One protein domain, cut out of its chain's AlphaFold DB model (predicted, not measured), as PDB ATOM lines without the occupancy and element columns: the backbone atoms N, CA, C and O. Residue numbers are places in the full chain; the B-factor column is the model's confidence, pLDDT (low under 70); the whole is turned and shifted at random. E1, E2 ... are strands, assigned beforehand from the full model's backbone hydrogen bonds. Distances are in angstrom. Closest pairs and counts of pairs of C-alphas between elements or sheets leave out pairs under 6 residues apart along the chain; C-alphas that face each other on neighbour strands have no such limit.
ATOM      1  N   SER A  76       0.937 -10.878  27.533       93.38
ATOM      2  CA  SER A  76      -0.152 -11.586  28.217       93.38
ATOM      3  C   SER A  76      -1.302 -10.642  28.589       93.38
ATOM      4  O   SER A  76      -1.109  -9.652  29.303       93.38
ATOM      5  N   THR A  77      -2.497 -10.952  28.096       94.88
ATOM      6  CA  THR A  77      -3.717 -10.152  28.231       94.88
ATOM      7  C   THR A  77      -4.805 -10.986  28.901       94.88
ATOM      8  O   THR A  77      -4.887 -12.194  28.702       94.88
ATOM      9  N   ALA A  78      -5.630 -10.356  29.739       93.56
ATOM     10  CA  ALA A  78      -6.724 -11.048  30.413       93.56
ATOM     11  C   ALA A  78      -7.857 -11.402  29.441       93.56
ATOM     12  O   ALA A  78      -8.203 -10.608  28.567       93.56
ATOM     13  N   MET A  79      -8.459 -12.565  29.657       91.56
ATOM     14  CA  MET A  79      -9.695 -13.009  29.022       91.56
ATOM     15  C   MET A  79     -10.704 -13.421  30.092       91.56
ATOM     16  O   MET A  79     -10.324 -13.910  31.158       91.56
ATOM     17  N   THR A  80     -11.988 -13.221  29.818       91.69
ATOM     18  CA  THR A  80     -13.066 -13.447  30.790       91.69
ATOM     19  C   THR A  80     -14.245 -14.113  30.118       91.69
ATOM     20  O   THR A  80     -14.843 -13.521  29.226       91.69
ATOM     21  N   VAL A  81     -14.615 -15.289  30.627       89.75
ATOM     22  CA  VAL A  81     -15.798 -16.057  30.209       89.75
ATOM     23  C   VAL A  81     -15.806 -16.298  28.692       89.75
ATOM     24  O   VAL A  81     -16.802 -16.085  28.006       89.75
ATOM     25  N   GLU A  82     -14.665 -16.721  28.159       91.75
ATOM     26  CA  GLU A  82     -14.532 -17.070  26.749       91.75
ATOM     27  C   GLU A  82     -15.253 -18.379  26.465       91.75
ATOM     28  O   GLU A  82     -15.095 -19.346  27.210       91.75
ATOM     29  N   ALA A  83     -16.049 -18.404  25.399       91.38
ATOM     30  CA  ALA A  83     -16.794 -19.590  25.005       91.38
ATOM     31  C   ALA A  83     -15.855 -20.696  24.510       91.38
ATOM     32  O   ALA A  83     -14.845 -20.426  23.851       91.38
ATOM     33  N   MET A  84     -16.207 -21.940  24.836       87.62
ATOM     34  CA  MET A  84     -15.507 -23.118  24.350       87.62
ATOM     35  C   MET A  84     -16.475 -24.104  23.696       87.62
ATOM     36  O   MET A  84     -17.534 -24.416  24.250       87.62
ATOM     37  N   SER A  85     -16.061 -24.662  22.563       86.56
ATOM     38  CA  SER A  85     -16.774 -25.716  21.844       86.56
ATOM     39  C   SER A  85     -16.107 -27.074  22.032       86.56
ATOM     40  O   SER A  85     -14.889 -27.187  22.178       86.56
ATOM     41  N   LEU A  86     -16.921 -28.129  22.014       83.38
ATOM     42  CA  LEU A  86     -16.440 -29.505  22.073       83.38
ATOM     43  C   LEU A  86     -15.734 -29.874  20.760       83.38
ATOM     44  O   LEU A  86     -16.333 -29.769  19.691       83.38
ATOM     45  N   VAL A  87     -14.497 -30.363  20.851       77.81
ATOM     46  CA  VAL A  87     -13.720 -30.868  19.708       77.81
ATOM     47  C   VAL A  87     -13.953 -32.368  19.532       77.81
ATOM     48  O   VAL A  87     -14.428 -32.812  18.489       77.81
ATOM     49  N   ALA A  88     -13.653 -33.156  20.565       75.50
ATOM     50  CA  ALA A  88     -13.855 -34.602  20.579       75.50
ATOM     51  C   ALA A  88     -13.892 -35.123  22.020       75.50
ATOM     52  O   ALA A  88     -13.187 -34.614  22.887       75.50
ATOM     53  N   GLY A  89     -14.696 -36.157  22.288       77.31
ATOM     54  CA  GLY A  89     -14.787 -36.762  23.622       77.31
ATOM     55  C   GLY A  89     -15.259 -35.763  24.682       77.31
ATOM     56  O   GLY A  89     -16.444 -35.443  24.734       77.31
ATOM     57  N   LYS A  90     -14.330 -35.285  25.517       73.69
ATOM     58  CA  LYS A  90     -14.534 -34.201  26.495       73.69
ATOM     59  C   LYS A  90     -13.494 -33.081  26.359       73.69
ATOM     60  O   LYS A  90     -13.345 -32.268  27.264       73.69
ATOM     61  N   THR A  91     -12.785 -33.031  25.236       75.75
ATOM     62  CA  THR A  91     -11.813 -31.984  24.926       75.75
ATOM     63  C   THR A  91     -12.546 -30.777  24.364       75.75
ATOM     64  O   THR A  91     -13.165 -30.859  23.299       75.75
ATOM     65  N   PHE A  92     -12.477 -29.660  25.078       79.69
ATOM     66  CA  PHE A  92     -13.034 -28.380  24.653       79.69
ATOM     67  C   PHE A  92     -11.924 -27.458  24.161       79.69
ATOM     68  O   PHE A  92     -10.803 -27.496  24.665       79.69
ATOM     69  N   LYS A  93     -12.254 -26.598  23.203       81.25
ATOM     70  CA  LYS A  93     -11.351 -25.586  22.660       81.25
ATOM     71  C   LYS A  93     -12.038 -24.229  22.678       81.25
ATOM     72  O   LYS A  93     -13.237 -24.156  22.438       81.25
ATOM     73  N   ILE A  94     -11.282 -23.175  22.974       86.25
ATOM     74  CA  ILE A  94     -11.770 -21.797  22.884       86.25
ATOM     75  C   ILE A  94     -12.202 -21.471  21.449       86.25
ATOM     76  O   ILE A  94     -11.506 -21.813  20.493       86.25
ATOM     77  N   ASP A  95     -13.354 -20.823  21.306       85.38
ATOM     78  CA  ASP A  95     -13.918 -20.495  19.990       85.38
ATOM     79  C   ASP A  95     -13.161 -19.341  19.313       85.38
ATOM     80  O   ASP A  95     -13.050 -19.280  18.089       85.38
ATOM     81  N   ASP A  96     -12.642 -18.411  20.119       87.06
ATOM     82  CA  ASP A  96     -11.869 -17.269  19.646       87.06
ATOM     83  C   ASP A  96     -10.419 -17.681  19.379       87.06
ATOM     84  O   ASP A  96      -9.601 -17.821  20.296       87.06
ATOM     85  N   THR A  97     -10.091 -17.837  18.098       81.12
ATOM     86  CA  THR A  97      -8.766 -18.269  17.646       81.12
ATOM     87  C   THR A  97      -7.650 -17.305  18.057       81.12
ATOM     88  O   THR A  97      -6.512 -17.738  18.242       81.12
ATOM     89  N   ALA A  98      -7.955 -16.021  18.285       85.94
ATOM     90  CA  ALA A  98      -6.977 -15.030  18.740       85.94
ATOM     91  C   ALA A  98      -6.566 -15.213  20.215       85.94
ATOM     92  O   ALA A  98      -5.609 -14.579  20.668       85.94
ATOM     93  N   LYS A  99      -7.283 -16.063  20.962       87.25
ATOM     94  CA  LYS A  99      -7.084 -16.326  22.396       87.25
ATOM     95  C   LYS A  99      -6.630 -17.755  22.692       87.25
ATOM     96  O   LYS A  99      -6.658 -18.191  23.839       87.25
ATOM     97  N   GLU A 100      -6.203 -18.488  21.671       83.56
ATOM     98  CA  GLU A 100      -5.817 -19.897  21.798       83.56
ATOM     99  C   GLU A 100      -4.482 -20.140  22.496       83.56
ATOM    100  O   GLU A 100      -4.248 -21.256  22.943       83.56
ATOM    101  N   ILE A 101      -3.599 -19.144  22.563       86.62
ATOM    102  CA  ILE A 101      -2.297 -19.295  23.217       86.62
ATOM    103  C   ILE A 101      -2.460 -18.907  24.679       86.62
ATOM    104  O   ILE A 101      -2.570 -17.723  24.997       86.62
ATOM    105  N   TRP A 102      -2.506 -19.880  25.578       85.44
ATOM    106  CA  TRP A 102      -2.788 -19.615  26.987       85.44
ATOM    107  C   TRP A 102      -1.519 -19.271  27.767       85.44
ATOM    108  O   TRP A 102      -0.447 -19.836  27.556       85.44
ATOM    109  N   ASP A 103      -1.619 -18.321  28.700       85.62
ATOM    110  CA  ASP A 103      -0.484 -17.979  29.556       85.62
ATOM    111  C   ASP A 103      -0.352 -18.986  30.701       85.62
ATOM    112  O   ASP A 103      -0.979 -18.853  31.752       85.62
ATOM    113  N   ARG A 104       0.526 -19.972  30.498       78.38
ATOM    114  CA  ARG A 104       0.821 -21.058  31.448       78.38
ATOM    115  C   ARG A 104       1.354 -20.583  32.802       78.38
ATOM    116  O   ARG A 104       1.362 -21.350  33.760       78.38
ATOM    117  N   SER A 105       1.823 -19.337  32.901       80.56
ATOM    118  CA  SER A 105       2.261 -18.765  34.180       80.56
ATOM    119  C   SER A 105       1.094 -18.348  35.082       80.56
ATOM    120  O   SER A 105       1.314 -17.969  36.235       80.56
ATOM    121  N   GLN A 106      -0.136 -18.374  34.562       82.44
ATOM    122  CA  GLN A 106      -1.346 -17.951  35.252       82.44
ATOM    123  C   GLN A 106      -2.317 -19.121  35.414       82.44
ATOM    124  O   GLN A 106      -2.386 -20.022  34.583       82.44
ATOM    125  N   THR A 107      -3.111 -19.086  36.480       80.69
ATOM    126  CA  THR A 107      -4.204 -20.042  36.661       80.69
ATOM    127  C   THR A 107      -5.330 -19.731  35.680       80.69
ATOM    128  O   THR A 107      -5.789 -18.590  35.589       80.69
ATOM    129  N   LEU A 108      -5.778 -20.759  34.968       82.19
ATOM    130  CA  LEU A 108      -6.974 -20.732  34.137       82.19
ATOM    131  C   LEU A 108      -8.141 -21.298  34.940       82.19
ATOM    132  O   LEU A 108      -7.978 -22.287  35.649       82.19
ATOM    133  N   THR A 109      -9.310 -20.686  34.800       84.50
ATOM    134  CA  THR A 109     -10.546 -21.139  35.432       84.50
ATOM    135  C   THR A 109     -11.543 -21.545  34.374       84.50
ATOM    136  O   THR A 109     -12.021 -20.701  33.615       84.50
ATOM    137  N   VAL A 110     -11.858 -22.837  34.340       85.31
ATOM    138  CA  VAL A 110     -12.890 -23.406  33.475       85.31
ATOM    139  C   VAL A 110     -14.210 -23.419  34.233       85.31
ATOM    140  O   VAL A 110     -14.267 -23.792  35.403       85.31
ATOM    141  N   PHE A 111     -15.271 -23.009  33.552       86.81
ATOM    142  CA  PHE A 111     -16.631 -23.056  34.049       86.81
ATOM    143  C   PHE A 111     -17.475 -23.978  33.186       86.81
ATOM    144  O   PHE A 111     -17.467 -23.860  31.963       86.81
ATOM    145  N   ASP A 112     -18.280 -24.806  33.832       88.69
ATOM    146  CA  ASP A 112     -19.357 -25.562  33.209       88.69
ATOM    147  C   ASP A 112     -20.686 -24.994  33.717       88.69
ATOM    148  O   ASP A 112     -20.973 -25.023  34.913       88.69
ATOM    149  N   ASN A 113     -21.483 -24.401  32.823       89.44
ATOM    150  CA  ASN A 113     -22.771 -23.791  33.155       89.44
ATOM    151  C   ASN A 113     -22.677 -22.812  34.351       89.44
ATOM    152  O   ASN A 113     -23.487 -22.836  35.281       89.44
ATOM    153  N   ALA A 114     -21.653 -21.951  34.314       86.19
ATOM    154  CA  ALA A 114     -21.300 -20.966  35.345       86.19
ATOM    155  C   ALA A 114     -20.850 -21.538  36.708       86.19
ATOM    156  O   ALA A 114     -20.692 -20.775  37.664       86.19
ATOM    157  N   ILE A 115     -20.608 -22.846  36.808       85.06
ATOM    158  CA  ILE A 115     -19.985 -23.487  37.972       85.06
ATOM    159  C   ILE A 115     -18.478 -23.551  37.732       85.06
ATOM    160  O   ILE A 115     -18.051 -23.972  36.668       85.06
ATOM    161  N   ASP A 116     -17.686 -23.098  38.702       84.12
ATOM    162  CA  ASP A 116     -16.219 -23.117  38.661       84.12
ATOM    163  C   ASP A 116     -15.681 -24.547  38.870       84.12
ATOM    164  O   ASP A 116     -16.027 -25.198  39.859       84.12
ATOM    165  N   HIS A 117     -14.818 -24.998  37.956       78.19
ATOM    166  CA  HIS A 117     -14.135 -26.295  37.973       78.19
ATOM    167  C   HIS A 117     -12.608 -26.184  38.149       78.19
ATOM    168  O   HIS A 117     -11.871 -27.067  37.730       78.19
ATOM    169  N   ASN A 118     -12.098 -25.149  38.825       69.81
ATOM    170  CA  ASN A 118     -10.668 -24.923  39.121       69.81
ATOM    171  C   ASN A 118      -9.905 -26.112  39.754       69.81
ATOM    172  O   ASN A 118      -8.677 -26.074  39.825       69.81
ATOM    173  N   ALA A 119     -10.598 -27.140  40.253       51.22
ATOM    174  CA  ALA A 119      -9.998 -28.354  40.812       51.22
ATOM    175  C   ALA A 119      -9.927 -29.538  39.823       51.22
ATOM    176  O   ALA A 119      -9.203 -30.492  40.097       51.22
ATOM    177  N   ASP A 120     -10.628 -29.463  38.687       48.56
ATOM    178  CA  ASP A 120     -10.807 -30.553  37.725       48.56
ATOM    179  C   ASP A 120     -10.328 -30.084  36.339       48.56
ATOM    180  O   ASP A 120     -11.081 -29.512  35.554       48.56
ATOM    181  N   VAL A 121      -9.041 -30.286  36.043       50.91
ATOM    182  CA  VAL A 121      -8.427 -29.870  34.761       50.91
ATOM    183  C   VAL A 121      -8.866 -30.775  33.594       50.91
ATOM    184  O   VAL A 121      -8.769 -30.396  32.432       50.91
ATOM    185  N   GLU A 122      -9.450 -31.935  33.901       60.41
ATOM    186  CA  GLU A 122     -10.145 -32.808  32.959       60.41
ATOM    187  C   GLU A 122     -11.472 -33.239  33.594       60.41
ATOM    188  O   GLU A 122     -11.505 -33.688  34.742       60.41
ATOM    189  N   PHE A 123     -12.584 -33.108  32.868       64.31
ATOM    190  CA  PHE A 123     -13.857 -33.648  33.336       64.31
ATOM    191  C   PHE A 123     -13.737 -35.171  33.458       64.31
ATOM    192  O   PHE A 123     -13.705 -35.860  32.436       64.31
ATOM    193  N   ASP A 124     -13.719 -35.693  34.692       65.19
ATOM    194  CA  ASP A 124     -13.624 -37.134  34.973       65.19
ATOM    195  C   ASP A 124     -14.581 -37.927  34.067       65.19
ATOM    196  O   ASP A 124     -15.674 -37.475  33.719       65.19
ATOM    197  N   SER A 125     -14.187 -39.130  33.666       64.69
ATOM    198  CA  SER A 125     -14.940 -40.056  32.817       64.69
ATOM    199  C   SER A 125     -16.428 -40.172  33.197       64.69
ATOM    200  O   SER A 125     -17.278 -40.190  32.301       64.69
ATOM    201  N   GLY A 126     -16.768 -40.127  34.493       70.56
ATOM    202  CA  GLY A 126     -18.145 -40.145  35.005       70.56
ATOM    203  C   GLY A 126     -18.890 -38.800  35.017       70.56
ATOM    204  O   GLY A 126     -20.108 -38.787  35.195       70.56
ATOM    205  N   TYR A 127     -18.202 -37.675  34.819       78.44
ATOM    206  CA  TYR A 127     -18.796 -36.338  34.829       78.44
ATOM    207  C   TYR A 127     -19.581 -36.056  33.540       78.44
ATOM    208  O   TYR A 127     -19.102 -36.308  32.431       78.44
ATOM    209  N   THR A 128     -20.792 -35.518  33.676       80.69
ATOM    210  CA  THR A 128     -21.614 -35.083  32.538       80.69
ATOM    211  C   THR A 128     -21.476 -33.581  32.382       80.69
ATOM    212  O   THR A 128     -21.960 -32.841  33.231       80.69
ATOM    213  N   VAL A 129     -20.842 -33.161  31.288       82.38
ATOM    214  CA  VAL A 129     -20.667 -31.747  30.961       82.38
ATOM    215  C   VAL A 129     -22.023 -31.122  30.658       82.38
ATOM    216  O   VAL A 129     -22.767 -31.619  29.804       82.38
ATOM    217  N   LEU A 130     -22.355 -30.060  31.379       81.75
ATOM    218  CA  LEU A 130     -23.470 -29.188  31.048       81.75
ATOM    219  C   LEU A 130     -22.958 -28.136  30.040       81.75
ATOM    220  O   LEU A 130     -21.769 -27.990  29.782       81.75
ATOM    221  N   THR A 131     -23.847 -27.463  29.321       79.50
ATOM    222  CA  THR A 131     -23.438 -26.395  28.396       79.50
ATOM    223  C   THR A 131     -24.119 -25.102  28.821       79.50
ATOM    224  O   THR A 131     -25.258 -25.147  29.295       79.50
ATOM    225  N   PRO A 132     -23.458 -23.938  28.684       88.75
ATOM    226  CA  PRO A 132     -22.172 -23.696  28.012       88.75
ATOM    227  C   PRO A 132     -20.929 -23.946  28.890       88.75
ATOM    228  O   PRO A 132     -20.968 -23.707  30.095       88.75
ATOM    229  N   VAL A 133     -19.814 -24.337  28.259       89.38
ATOM    230  CA  VAL A 133     -18.474 -24.351  28.874       89.38
ATOM    231  C   VAL A 133     -17.758 -23.047  28.529       89.38
ATOM    232  O   VAL A 133     -17.802 -22.599  27.380       89.38
ATOM    233  N   THR A 134     -17.123 -22.418  29.516       90.06
ATOM    234  CA  THR A 134     -16.380 -21.162  29.325       90.06
ATOM    235  C   THR A 134     -15.068 -21.154  30.104       90.06
ATOM    236  O   THR A 134     -14.925 -21.904  31.062       90.06
ATOM    237  N   VAL A 135     -14.119 -20.293  29.736       88.62
ATOM    238  CA  VAL A 135     -12.824 -20.162  30.427       88.62
ATOM    239  C   VAL A 135     -12.485 -18.707  30.745       88.62
ATOM    240  O   VAL A 135     -12.813 -17.783  30.004       88.62
ATOM    241  N   THR A 136     -11.834 -18.479  31.880       90.56
ATOM    242  CA  THR A 136     -11.275 -17.185  32.296       90.56
ATOM    243  C   THR A 136      -9.799 -17.356  32.630       90.56
ATOM    244  O   THR A 136      -9.401 -18.380  33.177       90.56
ATOM    245  N   GLY A 137      -8.979 -16.353  32.327       89.69
ATOM    246  CA  GLY A 137      -7.555 -16.370  32.655       89.69
ATOM    247  C   GLY A 137      -6.781 -15.350  31.839       89.69
ATOM    248  O   GLY A 137      -7.252 -14.229  31.635       89.69
ATOM    249  N   LYS A 138      -5.589 -15.722  31.369       89.94
ATOM    250  CA  LYS A 138      -4.807 -14.897  30.448       89.94
ATOM    251  C   LYS A 138      -4.366 -15.681  29.221       89.94
ATOM    252  O   LYS A 138      -4.147 -16.887  29.290       89.94
ATOM    253  N   PHE A 139      -4.206 -14.957  28.126       89.44
ATOM    254  CA  PHE A 139      -3.734 -15.469  26.850       89.44
ATOM    255  C   PHE A 139      -2.648 -14.553  26.285       89.44
ATOM    256  O   PHE A 139      -2.558 -13.372  26.639       89.44
ATOM    257  N   PHE A 140      -1.835 -15.082  25.381       92.12
ATOM    258  CA  PHE A 140      -0.888 -14.314  24.595       92.12
ATOM    259  C   PHE A 140      -1.496 -13.982  23.225       92.12
ATOM    260  O   PHE A 140      -1.658 -14.882  22.404       92.12
ATOM    261  N   PRO A 141      -1.810 -12.708  22.926       93.31
ATOM    262  CA  PRO A 141      -2.113 -12.315  21.554       93.31
ATOM    263  C   PRO A 141      -0.866 -12.500  20.685       93.31
ATOM    264  O   PRO A 141       0.251 -12.355  21.174       93.31
TER     265      PRO A 141
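This is residues 76 to 141 of the 340 residues of an uncharacterized protein of marine sediment metagenome (UniProt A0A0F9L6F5). A single small sheet of four strands is curled like part of a barrel, left open between its edge strands E2 and E3, with the long strand E1 bending through it. Two long loops go with it: residues 95 to 108 lead from one edge strand to the other, and residues 113 to 132 make a wide loop from E3 back to E4. The printed part has 66 residues, with no named helix and four named strands, E1 to E4 along the chain; the sheet's order is E2, E1, E4, E3, all antiparallel. The class is all strand, though only 27 residues are in named elements. The whole is compact, with a radius of gyration of the C-alphas of 11.5 A, but elongated, spanning 34 by 21 by 18 A.

E1, residues 77 to 88, is the longest strand at 27.6 A and begins at C-alpha 77 (-3.717, -10.152, 28.231). E4, residues 133 to 139, is 17.3 A long and ends at C-alpha 139 (-3.734, -15.469, 26.850). The edge strands are E2, residues 91 to 94, 10.4 A, and E3, residues 109 to 112, 10.1 A.

The sheet is strongly twisted, and E1 bends by 77 degrees at residue 80. Its pairing is staggered: residues 77 to 84 pair with E4, where N 79 and O 137 are 2.9 A apart, and residues 84 to 88 with E2, where N 87 and O 91 are 2.8 A apart. E1 and E2 form a hairpin. E3 and E4 form another, with N 111 and O 134 2.7 A apart. E2 and E3 are apart.

The C-alphas farthest apart, those of Gly 126 and Pro 141, are 34.8 A apart. The printed part has no cut. The links E2 to E3 and E3 to E4 are long. Residues 118 to 125 have pLDDT under 70.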